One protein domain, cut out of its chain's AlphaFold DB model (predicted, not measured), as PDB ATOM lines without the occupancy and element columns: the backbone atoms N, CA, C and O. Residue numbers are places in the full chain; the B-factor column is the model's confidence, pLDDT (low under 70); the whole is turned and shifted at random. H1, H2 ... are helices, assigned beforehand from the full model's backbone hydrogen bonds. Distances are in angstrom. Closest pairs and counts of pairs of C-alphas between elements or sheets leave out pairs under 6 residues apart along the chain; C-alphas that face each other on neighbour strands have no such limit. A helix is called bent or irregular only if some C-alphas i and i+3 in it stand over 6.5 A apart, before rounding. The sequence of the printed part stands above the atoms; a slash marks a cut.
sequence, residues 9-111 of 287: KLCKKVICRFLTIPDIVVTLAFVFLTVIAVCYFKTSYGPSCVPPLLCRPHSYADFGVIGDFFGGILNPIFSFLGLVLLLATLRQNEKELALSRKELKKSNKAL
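AT A GLANCE: This is residues 9 to 111 of the 287 residues of an uncharacterized protein of Crenothrix polyspora (UniProt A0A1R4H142). The model is a long, narrow, open U with unequal arms: the long helix H3 is one arm, the shorter H2 is the other, and the loop of residues 46 to 59 joins them at one end. H3 runs back past the open end of H2, where the short H1 is set at an angle, and an empty gap lies between the arms. The printed part has 103 residues with three named helices, H1, H2 and H3 along the chain, and no named strand; its class is all helix. It is extended, with a radius of gyration of the C-alphas of 23.6 A, and its outline is a rod of 80 by 25 by 22 A.

IN THESE COORDINATES: H3, residues 60 to 111, is 71.3 A long, from C-alpha 60 at (-2.351, -42.758, -12.239) to C-alpha 111 at (-20.433, 8.660, -58.187). H2, residues 21 to 45, is 36.8 A long and begins at C-alpha 21 at (-22.311, -25.253, -34.918). H1, residues 9 to 15, is 9.9 A long.

HOW THE PARTS SIT: H3 has a kink of 31 degrees near residue 70; it is neither bent nor irregular, but only just: C-alphas 73 and 76 are 6.1 A apart. H3 and H2 are apart, with no C-alpha of the one within 8 A of the other. H1 is apart from both H2 and H3. Every O i to N i+4 pair is within hydrogen-bond range in H1 and H2, and 46 of 48 are in H3.

THE WHOLE: The C-alphas of Ser 48 and Leu 111, the two farthest apart, are 81.3 A from each other. Residues 9 to 38 and 70 to 111 stand free. The link from H1 to H2 is tight, that from H2 to H3 long, with 14 residues. The printed part has no cut. Its mean pLDDT is 74.9, with residues 9 to 25, 39, 41 to 60 and 62 under 70.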
ATOM      1  N   LYS A   9     -25.168 -28.543 -55.735       61.69
ATOM      2  CA  LYS A   9     -26.467 -28.232 -55.117       61.69
ATOM      3  C   LYS A   9     -26.721 -29.097 -53.879       61.69
ATOM      4  O   LYS A   9     -27.199 -28.561 -52.885       61.69
ATOM      5  N   LEU A  10     -26.336 -30.376 -53.905       50.75
ATOM      6  CA  LEU A  10     -26.343 -31.274 -52.745       50.75
ATOM      7  C   LEU A  10     -25.360 -30.801 -51.674       50.75
ATOM      8  O   LEU A  10     -25.763 -30.610 -50.536       50.75
ATOM      9  N   CYS A  11     -24.120 -30.490 -52.049       53.22
ATOM     10  CA  CYS A  11     -23.095 -30.029 -51.115       53.22
ATOM     11  C   CYS A  11     -23.485 -28.690 -50.455       53.22
ATOM     12  O   CYS A  11     -23.422 -28.559 -49.239       53.22
ATOM     13  N   LYS A  12     -24.032 -27.729 -51.219       60.06
ATOM     14  CA  LYS A  12     -24.557 -26.464 -50.668       60.06
ATOM     15  C   LYS A  12     -25.771 -26.673 -49.751       60.06
ATOM     16  O   LYS A  12     -25.908 -25.962 -48.763       60.06
ATOM     17  N   LYS A  13     -26.646 -27.633 -50.067       51.66
ATOM     18  CA  LYS A  13     -27.853 -27.938 -49.280       51.66
ATOM     19  C   LYS A  13     -27.542 -28.747 -48.017       51.66
ATOM     20  O   LYS A  13     -28.249 -28.580 -47.037       51.66
ATOM     21  N   VAL A  14     -26.490 -29.566 -48.022       52.56
ATOM     22  CA  VAL A  14     -25.986 -30.286 -46.842       52.56
ATOM     23  C   VAL A  14     -25.204 -29.325 -45.939       52.56
ATOM     24  O   VAL A  14     -25.508 -29.225 -44.759       52.56
ATOM     25  N   ILE A  15     -24.309 -28.498 -46.486       52.88
ATOM     26  CA  ILE A  15     -23.519 -27.538 -45.693       52.88
ATOM     27  C   ILE A  15     -24.395 -26.444 -45.048       52.88
ATOM     28  O   ILE A  15     -24.161 -26.090 -43.901       52.88
ATOM     29  N   CYS A  16     -25.437 -25.940 -45.725       52.31
ATOM     30  CA  CYS A  16     -26.350 -24.946 -45.130       52.31
ATOM     31  C   CYS A  16     -27.403 -25.528 -44.172       52.31
ATOM     32  O   CYS A  16     -28.054 -24.747 -43.487       52.31
ATOM     33  N   ARG A  17     -27.646 -26.848 -44.167       45.72
ATOM     34  CA  ARG A  17     -28.772 -27.453 -43.426       45.72
ATOM     35  C   ARG A  17     -28.347 -28.406 -42.310       45.72
ATOM     36  O   ARG A  17     -29.194 -28.755 -41.505       45.72
ATOM     37  N   PHE A  18     -27.088 -28.847 -42.284       46.94
ATOM     38  CA  PHE A  18     -26.643 -29.938 -41.410       46.94
ATOM     39  C   PHE A  18     -25.577 -29.548 -40.378       46.94
ATOM     40  O   PHE A  18     -25.171 -30.395 -39.594       46.94
ATOM     41  N   LEU A  19     -25.096 -28.302 -40.373       52.47
ATOM     42  CA  LEU A  19     -23.969 -27.905 -39.524       52.47
ATOM     43  C   LEU A  19     -24.125 -26.477 -38.988       52.47
ATOM     44  O   LEU A  19     -23.238 -25.631 -39.088       52.47
ATOM     45  N   THR A  20     -25.272 -26.183 -38.387       55.50
ATOM     46  CA  THR A  20     -25.301 -25.143 -37.365       55.50
ATOM     47  C   THR A  20     -24.420 -25.650 -36.224       55.50
ATOM     48  O   THR A  20     -24.741 -26.644 -35.587       55.50
ATOM     49  N   ILE A  21     -23.272 -24.997 -36.008       59.34
ATOM     50  CA  ILE A  21     -22.311 -25.253 -34.918       59.34
ATOM     51  C   ILE A  21     -22.981 -25.698 -33.595       59.34
ATOM     52  O   ILE A  21     -22.467 -26.645 -32.996       59.34
ATOM     53  N   PRO A  22     -24.130 -25.133 -33.147       59.62
ATOM     54  CA  PRO A  22     -24.829 -25.636 -31.960       59.62
ATOM     55  C   PRO A  22     -25.243 -27.117 -32.019       59.62
ATOM     56  O   PRO A  22     -25.095 -27.806 -31.017       59.62
ATOM     57  N   ASP A  23     -25.688 -27.652 -33.158       61.72
ATOM     58  CA  ASP A  23     -26.179 -29.038 -33.246       61.72
ATOM     59  C   ASP A  23     -25.047 -30.066 -33.119       61.72
ATOM     60  O   ASP A  23     -25.228 -31.138 -32.538       61.72
ATOM     61  N   ILE A  24     -23.850 -29.722 -33.607       69.31
ATOM     62  CA  ILE A  24     -22.640 -30.544 -33.444       69.31
ATOM     63  C   ILE A  24     -22.200 -30.539 -31.980       69.31
ATOM     64  O   ILE A  24     -21.835 -31.574 -31.429       69.31
ATOM     65  N   VAL A  25     -22.239 -29.369 -31.339       68.81
ATOM     66  CA  VAL A  25     -21.860 -29.222 -29.928       68.81
ATOM     67  C   VAL A  25     -22.824 -30.002 -29.034       68.81
ATOM     68  O   VAL A  25     -22.381 -30.725 -28.144       68.81
ATOM     69  N   VAL A  26     -24.129 -29.936 -29.312       72.81
ATOM     70  CA  VAL A  26     -25.162 -30.684 -28.578       72.81
ATOM     71  C   VAL A  26     -25.001 -32.193 -28.767       72.81
ATOM     72  O   VAL A  26     -25.067 -32.943 -27.794       72.81
ATOM     73  N   THR A  27     -24.738 -32.657 -29.991       73.88
ATOM     74  CA  THR A  27     -24.531 -34.092 -30.253       73.88
ATOM     75  C   THR A  27     -23.242 -34.622 -29.629       73.88
ATOM     76  O   THR A  27     -23.271 -35.694 -29.025       73.88
ATOM     77  N   LEU A  28     -22.135 -33.874 -29.677       76.69
ATOM     78  CA  LEU A  28     -20.892 -34.253 -28.993       76.69
ATOM     79  C   LEU A  28     -21.052 -34.269 -27.466       76.69
ATOM     80  O   LEU A  28     -20.573 -35.201 -26.823       76.69
ATOM     81  N   ALA A  29     -21.766 -33.296 -26.888       75.94
ATOM     82  CA  ALA A  29     -22.060 -33.267 -25.455       75.94
ATOM     83  C   ALA A  29     -22.931 -34.458 -25.020       75.94
ATOM     84  O   ALA A  29     -22.665 -35.072 -23.987       75.94
ATOM     85  N   PHE A  30     -23.931 -34.832 -25.826       77.19
ATOM     86  CA  PHE A  30     -24.769 -36.002 -25.565       77.19
ATOM     87  C   PHE A  30     -23.963 -37.303 -25.635       77.19
ATOM     88  O   PHE A  30     -24.039 -38.120 -24.721       77.19
ATOM     89  N   VAL A  31     -23.122 -37.474 -26.662       80.12
ATOM     90  CA  VAL A  31     -22.229 -38.640 -26.770       80.12
ATOM     91  C   VAL A  31     -21.289 -38.711 -25.565       80.12
ATOM     92  O   VAL A  31     -21.188 -39.761 -24.934       80.12
ATOM     93  N   PHE A  32     -20.678 -37.596 -25.167       79.19
ATOM     94  CA  PHE A  32     -19.799 -37.538 -23.999       79.19
ATOM     95  C   PHE A  32     -20.526 -37.918 -22.695       79.19
ATOM     96  O   PHE A  32     -20.032 -38.751 -21.934       79.19
ATOM     97  N   LEU A  33     -21.740 -37.399 -22.477       78.50
ATOM     98  CA  LEU A  33     -22.583 -37.758 -21.330       78.50
ATOM     99  C   LEU A  33     -22.986 -39.240 -21.337       78.50
ATOM    100  O   LEU A  33     -22.953 -39.883 -20.288       78.50
ATOM    101  N   THR A  34     -23.321 -39.807 -22.501       75.25
ATOM    102  CA  THR A  34     -23.661 -41.237 -22.607       75.25
ATOM    103  C   THR A  34     -22.464 -42.139 -22.320       75.25
ATOM    104  O   THR A  34     -22.618 -43.150 -21.638       75.25
ATOM    105  N   VAL A  35     -21.259 -41.758 -22.756       76.69
ATOM    106  CA  VAL A  35     -20.022 -42.487 -22.445       76.69
ATOM    107  C   VAL A  35     -19.736 -42.439 -20.942       76.69
ATOM    108  O   VAL A  35     -19.481 -43.483 -20.345       76.69
ATOM    109  N   ILE A  36     -19.869 -41.269 -20.304       76.19
ATOM    110  CA  ILE A  36     -19.718 -41.129 -18.846       76.19
ATOM    111  C   ILE A  36     -20.731 -42.006 -18.098       76.19
ATOM    112  O   ILE A  36     -20.354 -42.721 -17.167       76.19
ATOM    113  N   ALA A  37     -22.001 -41.998 -18.516       73.62
ATOM    114  CA  ALA A  37     -23.059 -42.784 -17.884       73.62
ATOM    115  C   ALA A  37     -22.820 -44.301 -18.006       73.62
ATOM    116  O   ALA A  37     -22.973 -45.032 -17.026       73.62
ATOM    117  N   VAL A  38     -22.390 -44.780 -19.179       73.00
ATOM    118  CA  VAL A  38     -22.046 -46.198 -19.401       73.00
ATOM    119  C   VAL A  38     -20.827 -46.611 -18.570       73.00
ATOM    120  O   VAL A  38     -20.820 -47.705 -17.997       73.00
ATOM    121  N   CYS A  39     -19.824 -45.737 -18.447       66.25
ATOM    122  CA  CYS A  39     -18.661 -45.966 -17.590       66.25
ATOM    123  C   CYS A  39     -19.045 -46.055 -16.104       66.25
ATOM    124  O   CYS A  39     -18.596 -46.978 -15.425       66.25
ATOM    125  N   TYR A  40     -19.912 -45.160 -15.615       72.19
ATOM    126  CA  TYR A  40     -20.414 -45.179 -14.233       72.19
ATOM    127  C   TYR A  40     -21.239 -46.439 -13.924       72.19
ATOM    128  O   TYR A  40     -21.099 -47.054 -12.867       72.19
ATOM    129  N   PHE A  41     -22.084 -46.870 -14.863       67.44
ATOM    130  CA  PHE A  41     -22.933 -48.044 -14.668       67.44
ATOM    131  C   PHE A  41     -22.115 -49.346 -14.587       67.44
ATOM    132  O   PHE A  41     -22.399 -50.213 -13.758       67.44
ATOM    133  N   LYS A  42     -21.056 -49.476 -15.399       63.12
ATOM    134  CA  LYS A  42     -20.174 -50.654 -15.370       63.12
ATOM    135  C   LYS A  42     -19.273 -50.719 -14.133       63.12
ATOM    136  O   LYS A  42     -18.987 -51.825 -13.683       63.12
ATOM    137  N   THR A  43     -18.851 -49.589 -13.558       57.78
ATOM    138  CA  THR A  43     -18.015 -49.579 -12.340       57.78
ATOM    139  C   THR A  43     -18.784 -49.938 -11.070       57.78
ATOM    140  O   THR A  43     -18.182 -50.536 -10.171       57.78
ATOM    141  N   SER A  44     -20.088 -49.644 -11.011       66.19
ATOM    142  CA  SER A  44     -20.957 -49.997  -9.876       66.19
ATOM    143  C   SER A  44     -21.506 -51.431  -9.912       66.19
ATOM    144  O   SER A  44     -21.815 -51.957  -8.846       66.19
ATOM    145  N   TYR A  45     -21.614 -52.085 -11.082       62.22
ATOM    146  CA  TYR A  45     -22.365 -53.355 -11.201       62.22
ATOM    147  C   TYR A  45     -21.746 -54.463 -12.096       62.22
ATOM    148  O   TYR A  45     -22.393 -55.486 -12.306       62.22
ATOM    149  N   GLY A  46     -20.532 -54.311 -12.651       56.16
ATOM    150  CA  GLY A  46     -19.945 -55.268 -13.617       56.16
ATOM    151  C   GLY A  46     -18.892 -56.260 -13.057       56.16
ATOM    152  O   GLY A  46     -18.176 -55.906 -12.121       56.16
ATOM    153  N   PRO A  47     -18.744 -57.478 -13.633       56.44
ATOM    154  CA  PRO A  47     -17.767 -58.495 -13.204       56.44
ATOM    155  C   PRO A  47     -16.318 -58.205 -13.655       56.44
ATOM    156  O   PRO A  47     -16.075 -57.505 -14.637       56.44
ATOM    157  N   SER A  48     -15.353 -58.794 -12.937       51.59
ATOM    158  CA  SER A  48     -13.916 -58.456 -12.849       51.59
ATOM    159  C   SER A  48     -13.024 -58.676 -14.084       51.59
ATOM    160  O   SER A  48     -11.804 -58.749 -13.938       51.59
ATOM    161  N   CYS A  49     -13.566 -58.793 -15.296       52.81
ATOM    162  CA  CYS A  49     -12.756 -58.981 -16.503       52.81
ATOM    163  C   CYS A  49     -13.190 -57.990 -17.576       52.81
ATOM    164  O   CYS A  49     -14.209 -58.159 -18.244       52.81
ATOM    165  N   VAL A  50     -12.405 -56.932 -17.714       55.06
ATOM    166  CA  VAL A  50     -12.685 -55.796 -18.583       55.06
ATOM    167  C   VAL A  50     -11.415 -55.497 -19.392       55.06
ATOM    168  O   VAL A  50     -10.322 -55.619 -18.843       55.06
ATOM    169  N   PRO A  51     -11.516 -55.178 -20.698       54.94
ATOM    170  CA  PRO A  51     -10.355 -54.837 -21.529       54.94
ATOM    171  C   PRO A  51      -9.559 -53.676 -20.901       54.94
ATOM    172  O   PRO A  51     -10.139 -52.938 -20.113       54.94
ATOM    173  N   PRO A  52      -8.277 -53.447 -21.252       51.38
ATOM    174  CA  PRO A  52      -7.427 -52.434 -20.602       51.38
ATOM    175  C   PRO A  52      -8.022 -51.014 -20.554       51.38
ATOM    176  O   PRO A  52      -7.714 -50.248 -19.654       51.38
ATOM    177  N   LEU A  53      -8.940 -50.688 -21.472       51.75
ATOM    178  CA  LEU A  53      -9.710 -49.436 -21.489       51.75
ATOM    179  C   LEU A  53     -10.833 -49.350 -20.424       51.75
ATOM    180  O   LEU A  53     -11.510 -48.331 -20.322       51.75
ATOM    181  N   LEU A  54     -11.103 -50.441 -19.706       53.00
ATOM    182  CA  LEU A  54     -12.227 -50.647 -18.789       53.00
ATOM    183  C   LEU A  54     -11.805 -51.293 -17.448       53.00
ATOM    184  O   LEU A  54     -12.672 -51.531 -16.607       53.00
ATOM    185  N   CYS A  55     -10.517 -51.587 -17.222       54.47
ATOM    186  CA  CYS A  55     -10.026 -51.988 -15.897       54.47
ATOM    187  C   CYS A  55     -10.159 -50.824 -14.905       54.47
ATOM    188  O   CYS A  55      -9.959 -49.669 -15.276       54.47
ATOM    189  N   ARG A  56     -10.488 -51.117 -13.634       56.12
ATOM    190  CA  ARG A  56     -10.468 -50.098 -12.572       56.12
ATOM    191  C   ARG A  56      -9.042 -49.540 -12.484       56.12
ATOM    192  O   ARG A  56      -8.139 -50.320 -12.188       56.12
ATOM    193  N   PRO A  57      -8.829 -48.242 -12.739       57.88
ATOM    194  CA  PRO A  57      -7.497 -47.668 -12.691       57.88
ATOM    195  C   PRO A  57      -7.030 -47.687 -11.236       57.88
ATOM    196  O   PRO A  57      -7.606 -47.014 -10.380       57.88
ATOM    197  N   HIS A  58      -6.030 -48.513 -10.946       59.66
ATOM    198  CA  HIS A  58      -5.462 -48.641  -9.600       59.66
ATOM    199  C   HIS A  58      -4.249 -47.720  -9.406       59.66
ATOM    200  O   HIS A  58      -3.819 -47.502  -8.274       59.66
ATOM    201  N   SER A  59      -3.728 -47.144 -10.494       63.75
ATOM    202  CA  SER A  59      -2.629 -46.181 -10.507       63.75
ATOM    203  C   SER A  59      -2.894 -45.067 -11.524       63.75
ATOM    204  O   SER A  59      -3.609 -45.255 -12.509       63.75
ATOM    205  N   TYR A  60      -2.277 -43.901 -11.320       67.62
ATOM    206  CA  TYR A  60      -2.351 -42.758 -12.239       67.62
ATOM    207  C   TYR A  60      -1.855 -43.087 -13.664       67.62
ATOM    208  O   TYR A  60      -2.248 -42.419 -14.616       67.62
ATOM    209  N   ALA A  61      -1.040 -44.137 -13.827       70.94
ATOM    210  CA  ALA A  61      -0.526 -44.588 -15.121       70.94
ATOM    211  C   ALA A  61      -1.616 -45.145 -16.063       70.94
ATOM    212  O   ALA A  61      -1.555 -44.902 -17.268       70.94
ATOM    213  N   ASP A  62      -2.647 -45.816 -15.537       69.94
ATOM    214  CA  ASP A  62      -3.716 -46.422 -16.353       69.94
ATOM    215  C   ASP A  62      -4.615 -45.352 -16.995       69.94
ATOM    216  O   ASP A  62      -5.053 -45.478 -18.141       69.94
ATOM    217  N   PHE A  63      -4.834 -44.242 -16.279       72.31
ATOM    218  CA  PHE A  63      -5.495 -43.056 -16.826       72.31
ATOM    219  C   PHE A  63      -4.671 -42.397 -17.940       72.31
ATOM    220  O   PHE A  63      -5.255 -41.857 -18.880       72.31
ATOM    221  N   GLY A  64      -3.339 -42.479 -17.862       73.94
ATOM    222  CA  GLY A  64      -2.432 -42.033 -18.920       73.94
ATOM    223  C   GLY A  64      -2.653 -42.795 -20.227       73.94
ATOM    224  O   GLY A  64      -2.864 -42.175 -21.260       73.94
ATOM    225  N   VAL A  65      -2.746 -44.129 -20.175       78.12
ATOM    226  CA  VAL A  65      -2.936 -44.979 -21.369       78.12
ATOM    227  C   VAL A  65      -4.285 -44.728 -22.062       78.12
ATOM    228  O   VAL A  65      -4.367 -44.702 -23.292       78.12
ATOM    229  N   ILE A  66      -5.356 -44.506 -21.291       72.62
ATOM    230  CA  ILE A  66      -6.669 -44.133 -21.847       72.62
ATOM    231  C   ILE A  66      -6.602 -42.732 -22.472       72.62
ATOM    232  O   ILE A  66      -7.125 -42.517 -23.571       72.62
ATOM    233  N   GLY A  67      -5.928 -41.794 -21.800       74.44
ATOM    234  CA  GLY A  67      -5.655 -40.457 -22.321       74.44
ATOM    235  C   GLY A  67      -4.875 -40.485 -23.635       74.44
ATOM    236  O   GLY A  67      -5.250 -39.778 -24.569       74.44
ATOM    237  N   ASP A  68      -3.873 -41.353 -23.754       80.19
ATOM    238  CA  ASP A  68      -3.042 -41.502 -24.952       80.19
ATOM    239  C   ASP A  68      -3.826 -42.083 -26.141       80.19
ATOM    240  O   ASP A  68      -3.631 -41.654 -27.279       80.19
ATOM    241  N   PHE A  69      -4.774 -42.996 -25.904       78.31
ATOM    242  CA  PHE A  69      -5.645 -43.530 -26.958       78.31
ATOM    243  C   PHE A  69      -6.592 -42.463 -27.525       78.31
ATOM    244  O   PHE A  69      -6.654 -42.254 -28.742       78.31
ATOM    245  N   PHE A  70      -7.314 -41.753 -26.651       77.31
ATOM    246  CA  PHE A  70      -8.206 -40.675 -27.084       77.31
ATOM    247  C   PHE A  70      -7.420 -39.493 -27.649       77.31
ATOM    248  O   PHE A  70      -7.820 -38.942 -28.670       77.31
ATOM    249  N   GLY A  71      -6.283 -39.144 -27.048       78.12
ATOM    250  CA  GLY A  71      -5.370 -38.118 -27.544       78.12
ATOM    251  C   GLY A  71      -4.832 -38.451 -28.934       78.12
ATOM    252  O   GLY A  71      -4.868 -37.598 -29.818       78.12
ATOM    253  N   GLY A  72      -4.431 -39.702 -29.171       78.44
ATOM    254  CA  GLY A  72      -3.921 -40.169 -30.462       78.44
ATOM    255  C   GLY A  72      -4.956 -40.153 -31.591       78.44
ATOM    256  O   GLY A  72      -4.596 -39.915 -32.742       78.44
ATOM    257  N   ILE A  73      -6.242 -40.352 -31.280       78.94
ATOM    258  CA  ILE A  73      -7.328 -40.361 -32.277       78.94
ATOM    259  C   ILE A  73      -7.955 -38.969 -32.448       78.94
ATOM    260  O   ILE A  73      -8.193 -38.527 -33.574       78.94
ATOM    261  N   LEU A  74      -8.214 -38.252 -31.353       81.94
ATOM    262  CA  LEU A  74      -8.914 -36.967 -31.383       81.94
ATOM    263  C   LEU A  74      -8.042 -35.839 -31.939       81.94
ATOM    264  O   LEU A  74      -8.562 -35.023 -32.700       81.94
ATOM    265  N   ASN A  75      -6.738 -35.785 -31.631       84.69
ATOM    266  CA  ASN A  75      -5.881 -34.696 -32.125       84.69
ATOM    267  C   ASN A  75      -5.833 -34.627 -33.660       84.69
ATOM    268  O   ASN A  75      -6.056 -33.542 -34.206       84.69
ATOM    269  N   PRO A  76      -5.585 -35.734 -34.387       88.50
ATOM    270  CA  PRO A  76      -5.595 -35.714 -35.849       88.50
ATOM    271  C   PRO A  76      -6.966 -35.357 -36.438       88.50
ATOM    272  O   PRO A  76      -7.034 -34.591 -37.399       88.50
ATOM    273  N   ILE A  77      -8.060 -35.853 -35.845       81.19
ATOM    274  CA  ILE A  77      -9.429 -35.559 -36.303       81.19
ATOM    275  C   ILE A  77      -9.756 -34.072 -36.120       81.19
ATOM    276  O   ILE A  77     -10.220 -33.428 -37.063       81.19
ATOM    277  N   PHE A  78      -9.484 -33.500 -34.944       83.69
ATOM    278  CA  PHE A  78      -9.714 -32.076 -34.693       83.69
ATOM    279  C   PHE A  78      -8.791 -31.186 -35.525       83.69
ATOM    280  O   PHE A  78      -9.243 -30.160 -36.031       83.69
ATOM    281  N   SER A  79      -7.540 -31.596 -35.746       87.75
ATOM    282  CA  SER A  79      -6.611 -30.876 -36.628       87.75
ATOM    283  C   SER A  79      -7.117 -30.846 -38.073       87.75
ATOM    284  O   SER A  79      -7.113 -29.793 -38.715       87.75
ATOM    285  N   PHE A  80      -7.629 -31.973 -38.579       85.25
ATOM    286  CA  PHE A  80      -8.235 -32.040 -39.909       85.25
ATOM    287  C   PHE A  80      -9.510 -31.193 -40.003       85.25
ATOM    288  O   PHE A  80      -9.692 -30.451 -40.970       85.25
ATOM    289  N   LEU A  81     -10.374 -31.245 -38.985       81.00
ATOM    290  CA  LEU A  81     -11.586 -30.426 -38.938       81.00
ATOM    291  C   LEU A  81     -11.247 -28.928 -38.900       81.00
ATOM    292  O   LEU A  81     -11.862 -28.146 -39.624       81.00
ATOM    293  N   GLY A  82     -10.229 -28.537 -38.129       87.69
ATOM    294  CA  GLY A  82      -9.700 -27.174 -38.095       87.69
ATOM    295  C   GLY A  82      -9.208 -26.704 -39.464       87.69
ATOM    296  O   GLY A  82      -9.546 -25.601 -39.893       87.69
ATOM    297  N   LEU A  83      -8.497 -27.564 -40.202       90.25
ATOM    298  CA  LEU A  83      -8.072 -27.268 -41.573       90.25
ATOM    299  C   LEU A  83      -9.269 -27.083 -42.520       90.25
ATOM    300  O   LEU A  83      -9.289 -26.139 -43.312       90.25
ATOM    301  N   VAL A  84     -10.288 -27.946 -42.434       85.94
ATOM    302  CA  VAL A  84     -11.513 -27.830 -43.247       85.94
ATOM    303  C   VAL A  84     -12.263 -26.533 -42.937       85.94
ATOM    304  O   VAL A  84     -12.686 -25.843 -43.869       85.94
ATOM    305  N   LEU A  85     -12.393 -26.175 -41.657       88.06
ATOM    306  CA  LEU A  85     -13.015 -24.922 -41.224       88.06
ATOM    307  C   LEU A  85     -12.234 -23.708 -41.737       88.06
ATOM    308  O   LEU A  85     -12.834 -22.799 -42.305       88.06
ATOM    309  N   LEU A  86     -10.902 -23.716 -41.633       92.00
ATOM    310  CA  LEU A  86     -10.056 -22.642 -42.155       92.00
ATOM    311  C   LEU A  86     -10.210 -22.482 -43.675       92.00
ATOM    312  O   LEU A  86     -10.402 -21.369 -44.165       92.00
ATOM    313  N   LEU A  87     -10.190 -23.584 -44.433       88.69
ATOM    314  CA  LEU A  87     -10.407 -23.563 -45.884       88.69
ATOM    315  C   LEU A  87     -11.807 -23.055 -46.253       88.69
ATOM    316  O   LEU A  87     -11.968 -22.355 -47.259       88.69
ATOM    317  N   ALA A  88     -12.825 -23.396 -45.458       87.31
ATOM    318  CA  ALA A  88     -14.174 -22.872 -45.633       87.31
ATOM    319  C   ALA A  88     -14.209 -21.351 -45.411       87.31
ATOM    320  O   ALA A  88     -14.742 -20.635 -46.263       87.31
ATOM    321  N   THR A  89     -13.568 -20.859 -44.347       91.81
ATOM    322  CA  THR A  89     -13.434 -19.425 -44.047       91.81
ATOM    323  C   THR A  89     -12.690 -18.677 -45.152       91.81
ATOM    324  O   THR A  89     -13.175 -17.660 -45.634       91.81
ATOM    325  N   LEU A  90     -11.564 -19.195 -45.651       92.88
ATOM    326  CA  LEU A  90     -10.818 -18.544 -46.740       92.88
ATOM    327  C   LEU A  90     -11.655 -18.416 -48.020       92.88
ATOM    328  O   LEU A  90     -11.662 -17.365 -48.662       92.88
ATOM    329  N   ARG A  91     -12.426 -19.454 -48.362       89.38
ATOM    330  CA  ARG A  91     -13.361 -19.404 -49.498       89.38
ATOM    331  C   ARG A  91     -14.532 -18.450 -49.273       89.38
ATOM    332  O   ARG A  91     -15.089 -17.951 -50.251       89.38
ATOM    333  N   GLN A  92     -14.963 -18.248 -48.031       90.06
ATOM    334  CA  GLN A  92     -15.967 -17.243 -47.678       90.06
ATOM    335  C   GLN A  92     -15.386 -15.838 -47.896       90.06
ATOM    336  O   GLN A  92     -15.965 -15.053 -48.649       90.06
ATOM    337  N   ASN A  93     -14.192 -15.583 -47.355       91.31
ATOM    338  CA  ASN A  93     -13.489 -14.303 -47.455       91.31
ATOM    339  C   ASN A  93     -13.225 -13.901 -48.915       91.31
ATOM    340  O   ASN A  93     -13.433 -12.750 -49.294       91.31
ATOM    341  N   GLU A  94     -12.821 -14.846 -49.770       95.06
ATOM    342  CA  GLU A  94     -12.610 -14.583 -51.201       95.06
ATOM    343  C   GLU A  94     -13.900 -14.114 -51.897       95.06
ATOM    344  O   GLU A  94     -13.886 -13.177 -52.703       95.06
ATOM    345  N   LYS A  95     -15.044 -14.729 -51.562       93.81
ATOM    346  CA  LYS A  95     -16.350 -14.332 -52.115       93.81
ATOM    347  C   LYS A  95     -16.772 -12.954 -51.628       93.81
ATOM    348  O   LYS A  95     -17.287 -12.177 -52.429       93.81
ATOM    349  N   GLU A  96     -16.562 -12.654 -50.352       95.06
ATOM    350  CA  GLU A  96     -16.859 -11.337 -49.783       95.06
ATOM    351  C   GLU A  96     -16.003 -10.250 -50.436       95.06
ATOM    352  O   GLU A  96     -16.541  -9.232 -50.874       95.06
ATOM    353  N   LEU A  97     -14.706 -10.505 -50.642       96.38
ATOM    354  CA  LEU A  97     -13.823  -9.594 -51.372       96.38
ATOM    355  C   LEU A  97     -14.311  -9.369 -52.813       96.38
ATOM    356  O   LEU A  97     -14.317  -8.239 -53.309       96.38
ATOM    357  N   ALA A  98     -14.743 -10.431 -53.498       96.38
ATOM    358  CA  ALA A  98     -15.273 -10.333 -54.855       96.38
ATOM    359  C   ALA A  98     -16.582  -9.523 -54.919       96.38
ATOM    360  O   ALA A  98     -16.759  -8.705 -55.829       96.38
ATOM    361  N   LEU A  99     -17.488  -9.715 -53.955       97.12
ATOM    362  CA  LEU A  99     -18.726  -8.939 -53.832       97.12
ATOM    363  C   LEU A  99     -18.435  -7.470 -53.504       97.12
ATOM    364  O   LEU A  99     -18.941  -6.594 -54.205       97.12
ATOM    365  N   SER A 100     -17.543  -7.204 -52.551       96.69
ATOM    366  CA  SER A 100     -17.108  -5.854 -52.180       96.69
ATOM    367  C   SER A 100     -16.509  -5.102 -53.374       96.69
ATOM    368  O   SER A 100     -16.932  -3.992 -53.697       96.69
ATOM    369  N   ARG A 101     -15.614  -5.737 -54.146       97.12
ATOM    370  CA  ARG A 101     -15.076  -5.154 -55.394       97.12
ATOM    371  C   ARG A 101     -16.178  -4.821 -56.402       97.12
ATOM    372  O   ARG A 101     -16.116  -3.789 -57.074       97.12
ATOM    373  N   LYS A 102     -17.192  -5.683 -56.526       97.88
ATOM    374  CA  LYS A 102     -18.337  -5.458 -57.420       97.88
ATOM    375  C   LYS A 102     -19.191  -4.273 -56.957       97.88
ATOM    376  O   LYS A 102     -19.606  -3.476 -57.799       97.88
ATOM    377  N   GLU A 103     -19.442  -4.147 -55.660       97.38
ATOM    378  CA  GLU A 103     -20.178  -3.025 -55.070       97.38
ATOM    379  C   GLU A 103     -19.414  -1.711 -55.204       97.38
ATOM    380  O   GLU A 103     -19.986  -0.733 -55.680       97.38
ATOM    381  N   LEU A 104     -18.105  -1.705 -54.941       97.19
ATOM    382  CA  LEU A 104     -17.246  -0.541 -55.169       97.19
ATOM    383  C   LEU A 104     -17.248  -0.104 -56.635       97.19
ATOM    384  O   LEU A 104     -17.320   1.089 -56.924       97.19
ATOM    385  N   LYS A 105     -17.217  -1.044 -57.588       97.81
ATOM    386  CA  LYS A 105     -17.316  -0.710 -59.017       97.81
ATOM    387  C   LYS A 105     -18.658  -0.053 -59.359       97.81
ATOM    388  O   LYS A 105     -18.682   0.894 -60.144       97.81
ATOM    389  N   LYS A 106     -19.762  -0.535 -58.777       97.69
ATOM    390  CA  LYS A 106     -21.091   0.080 -58.939       97.69
ATOM    391  C   LYS A 106     -21.158   1.463 -58.291       97.69
ATOM    392  O   LYS A 106     -21.619   2.393 -58.944       97.69
ATOM    393  N   SER A 107     -20.646   1.606 -57.070       97.62
ATOM    394  CA  SER A 107     -20.579   2.878 -56.343       97.62
ATOM    395  C   SER A 107     -19.759   3.915 -57.113       97.62
ATOM    396  O   SER A 107     -20.249   5.000 -57.397       97.62
ATOM    397  N   ASN A 108     -18.575   3.544 -57.608       97.69
ATOM    398  CA  ASN A 108     -17.762   4.414 -58.462       97.69
ATOM    399  C   ASN A 108     -18.484   4.839 -59.748       97.69
ATOM    400  O   ASN A 108     -18.301   5.963 -60.212       97.69
ATOM    401  N   LYS A 109     -19.296   3.959 -60.346       97.56
ATOM    402  CA  LYS A 109     -20.113   4.320 -61.512       97.56
ATOM    403  C   LYS A 109     -21.186   5.347 -61.130       97.56
ATOM    404  O   LYS A 109     -21.288   6.367 -61.805       97.56
ATOM    405  N   ALA A 110     -21.910   5.107 -60.038       97.38
ATOM    406  CA  ALA A 110     -22.924   6.026 -59.526       97.38
ATOM    407  C   ALA A 110     -22.321   7.393 -59.161       97.38
ATOM    408  O   ALA A 110     -22.856   8.416 -59.568       97.38
ATOM    409  N   LEU A 111     -21.158   7.424 -58.504       97.38
ATOM    410  CA  LEU A 111     -20.433   8.660 -58.187       97.38
ATOM    411  C   LEU A 111     -20.014   9.428 -59.446       97.38
ATOM    412  O   LEU A 111     -20.105  10.652 -59.478       97.38
TER     413      LEU A 111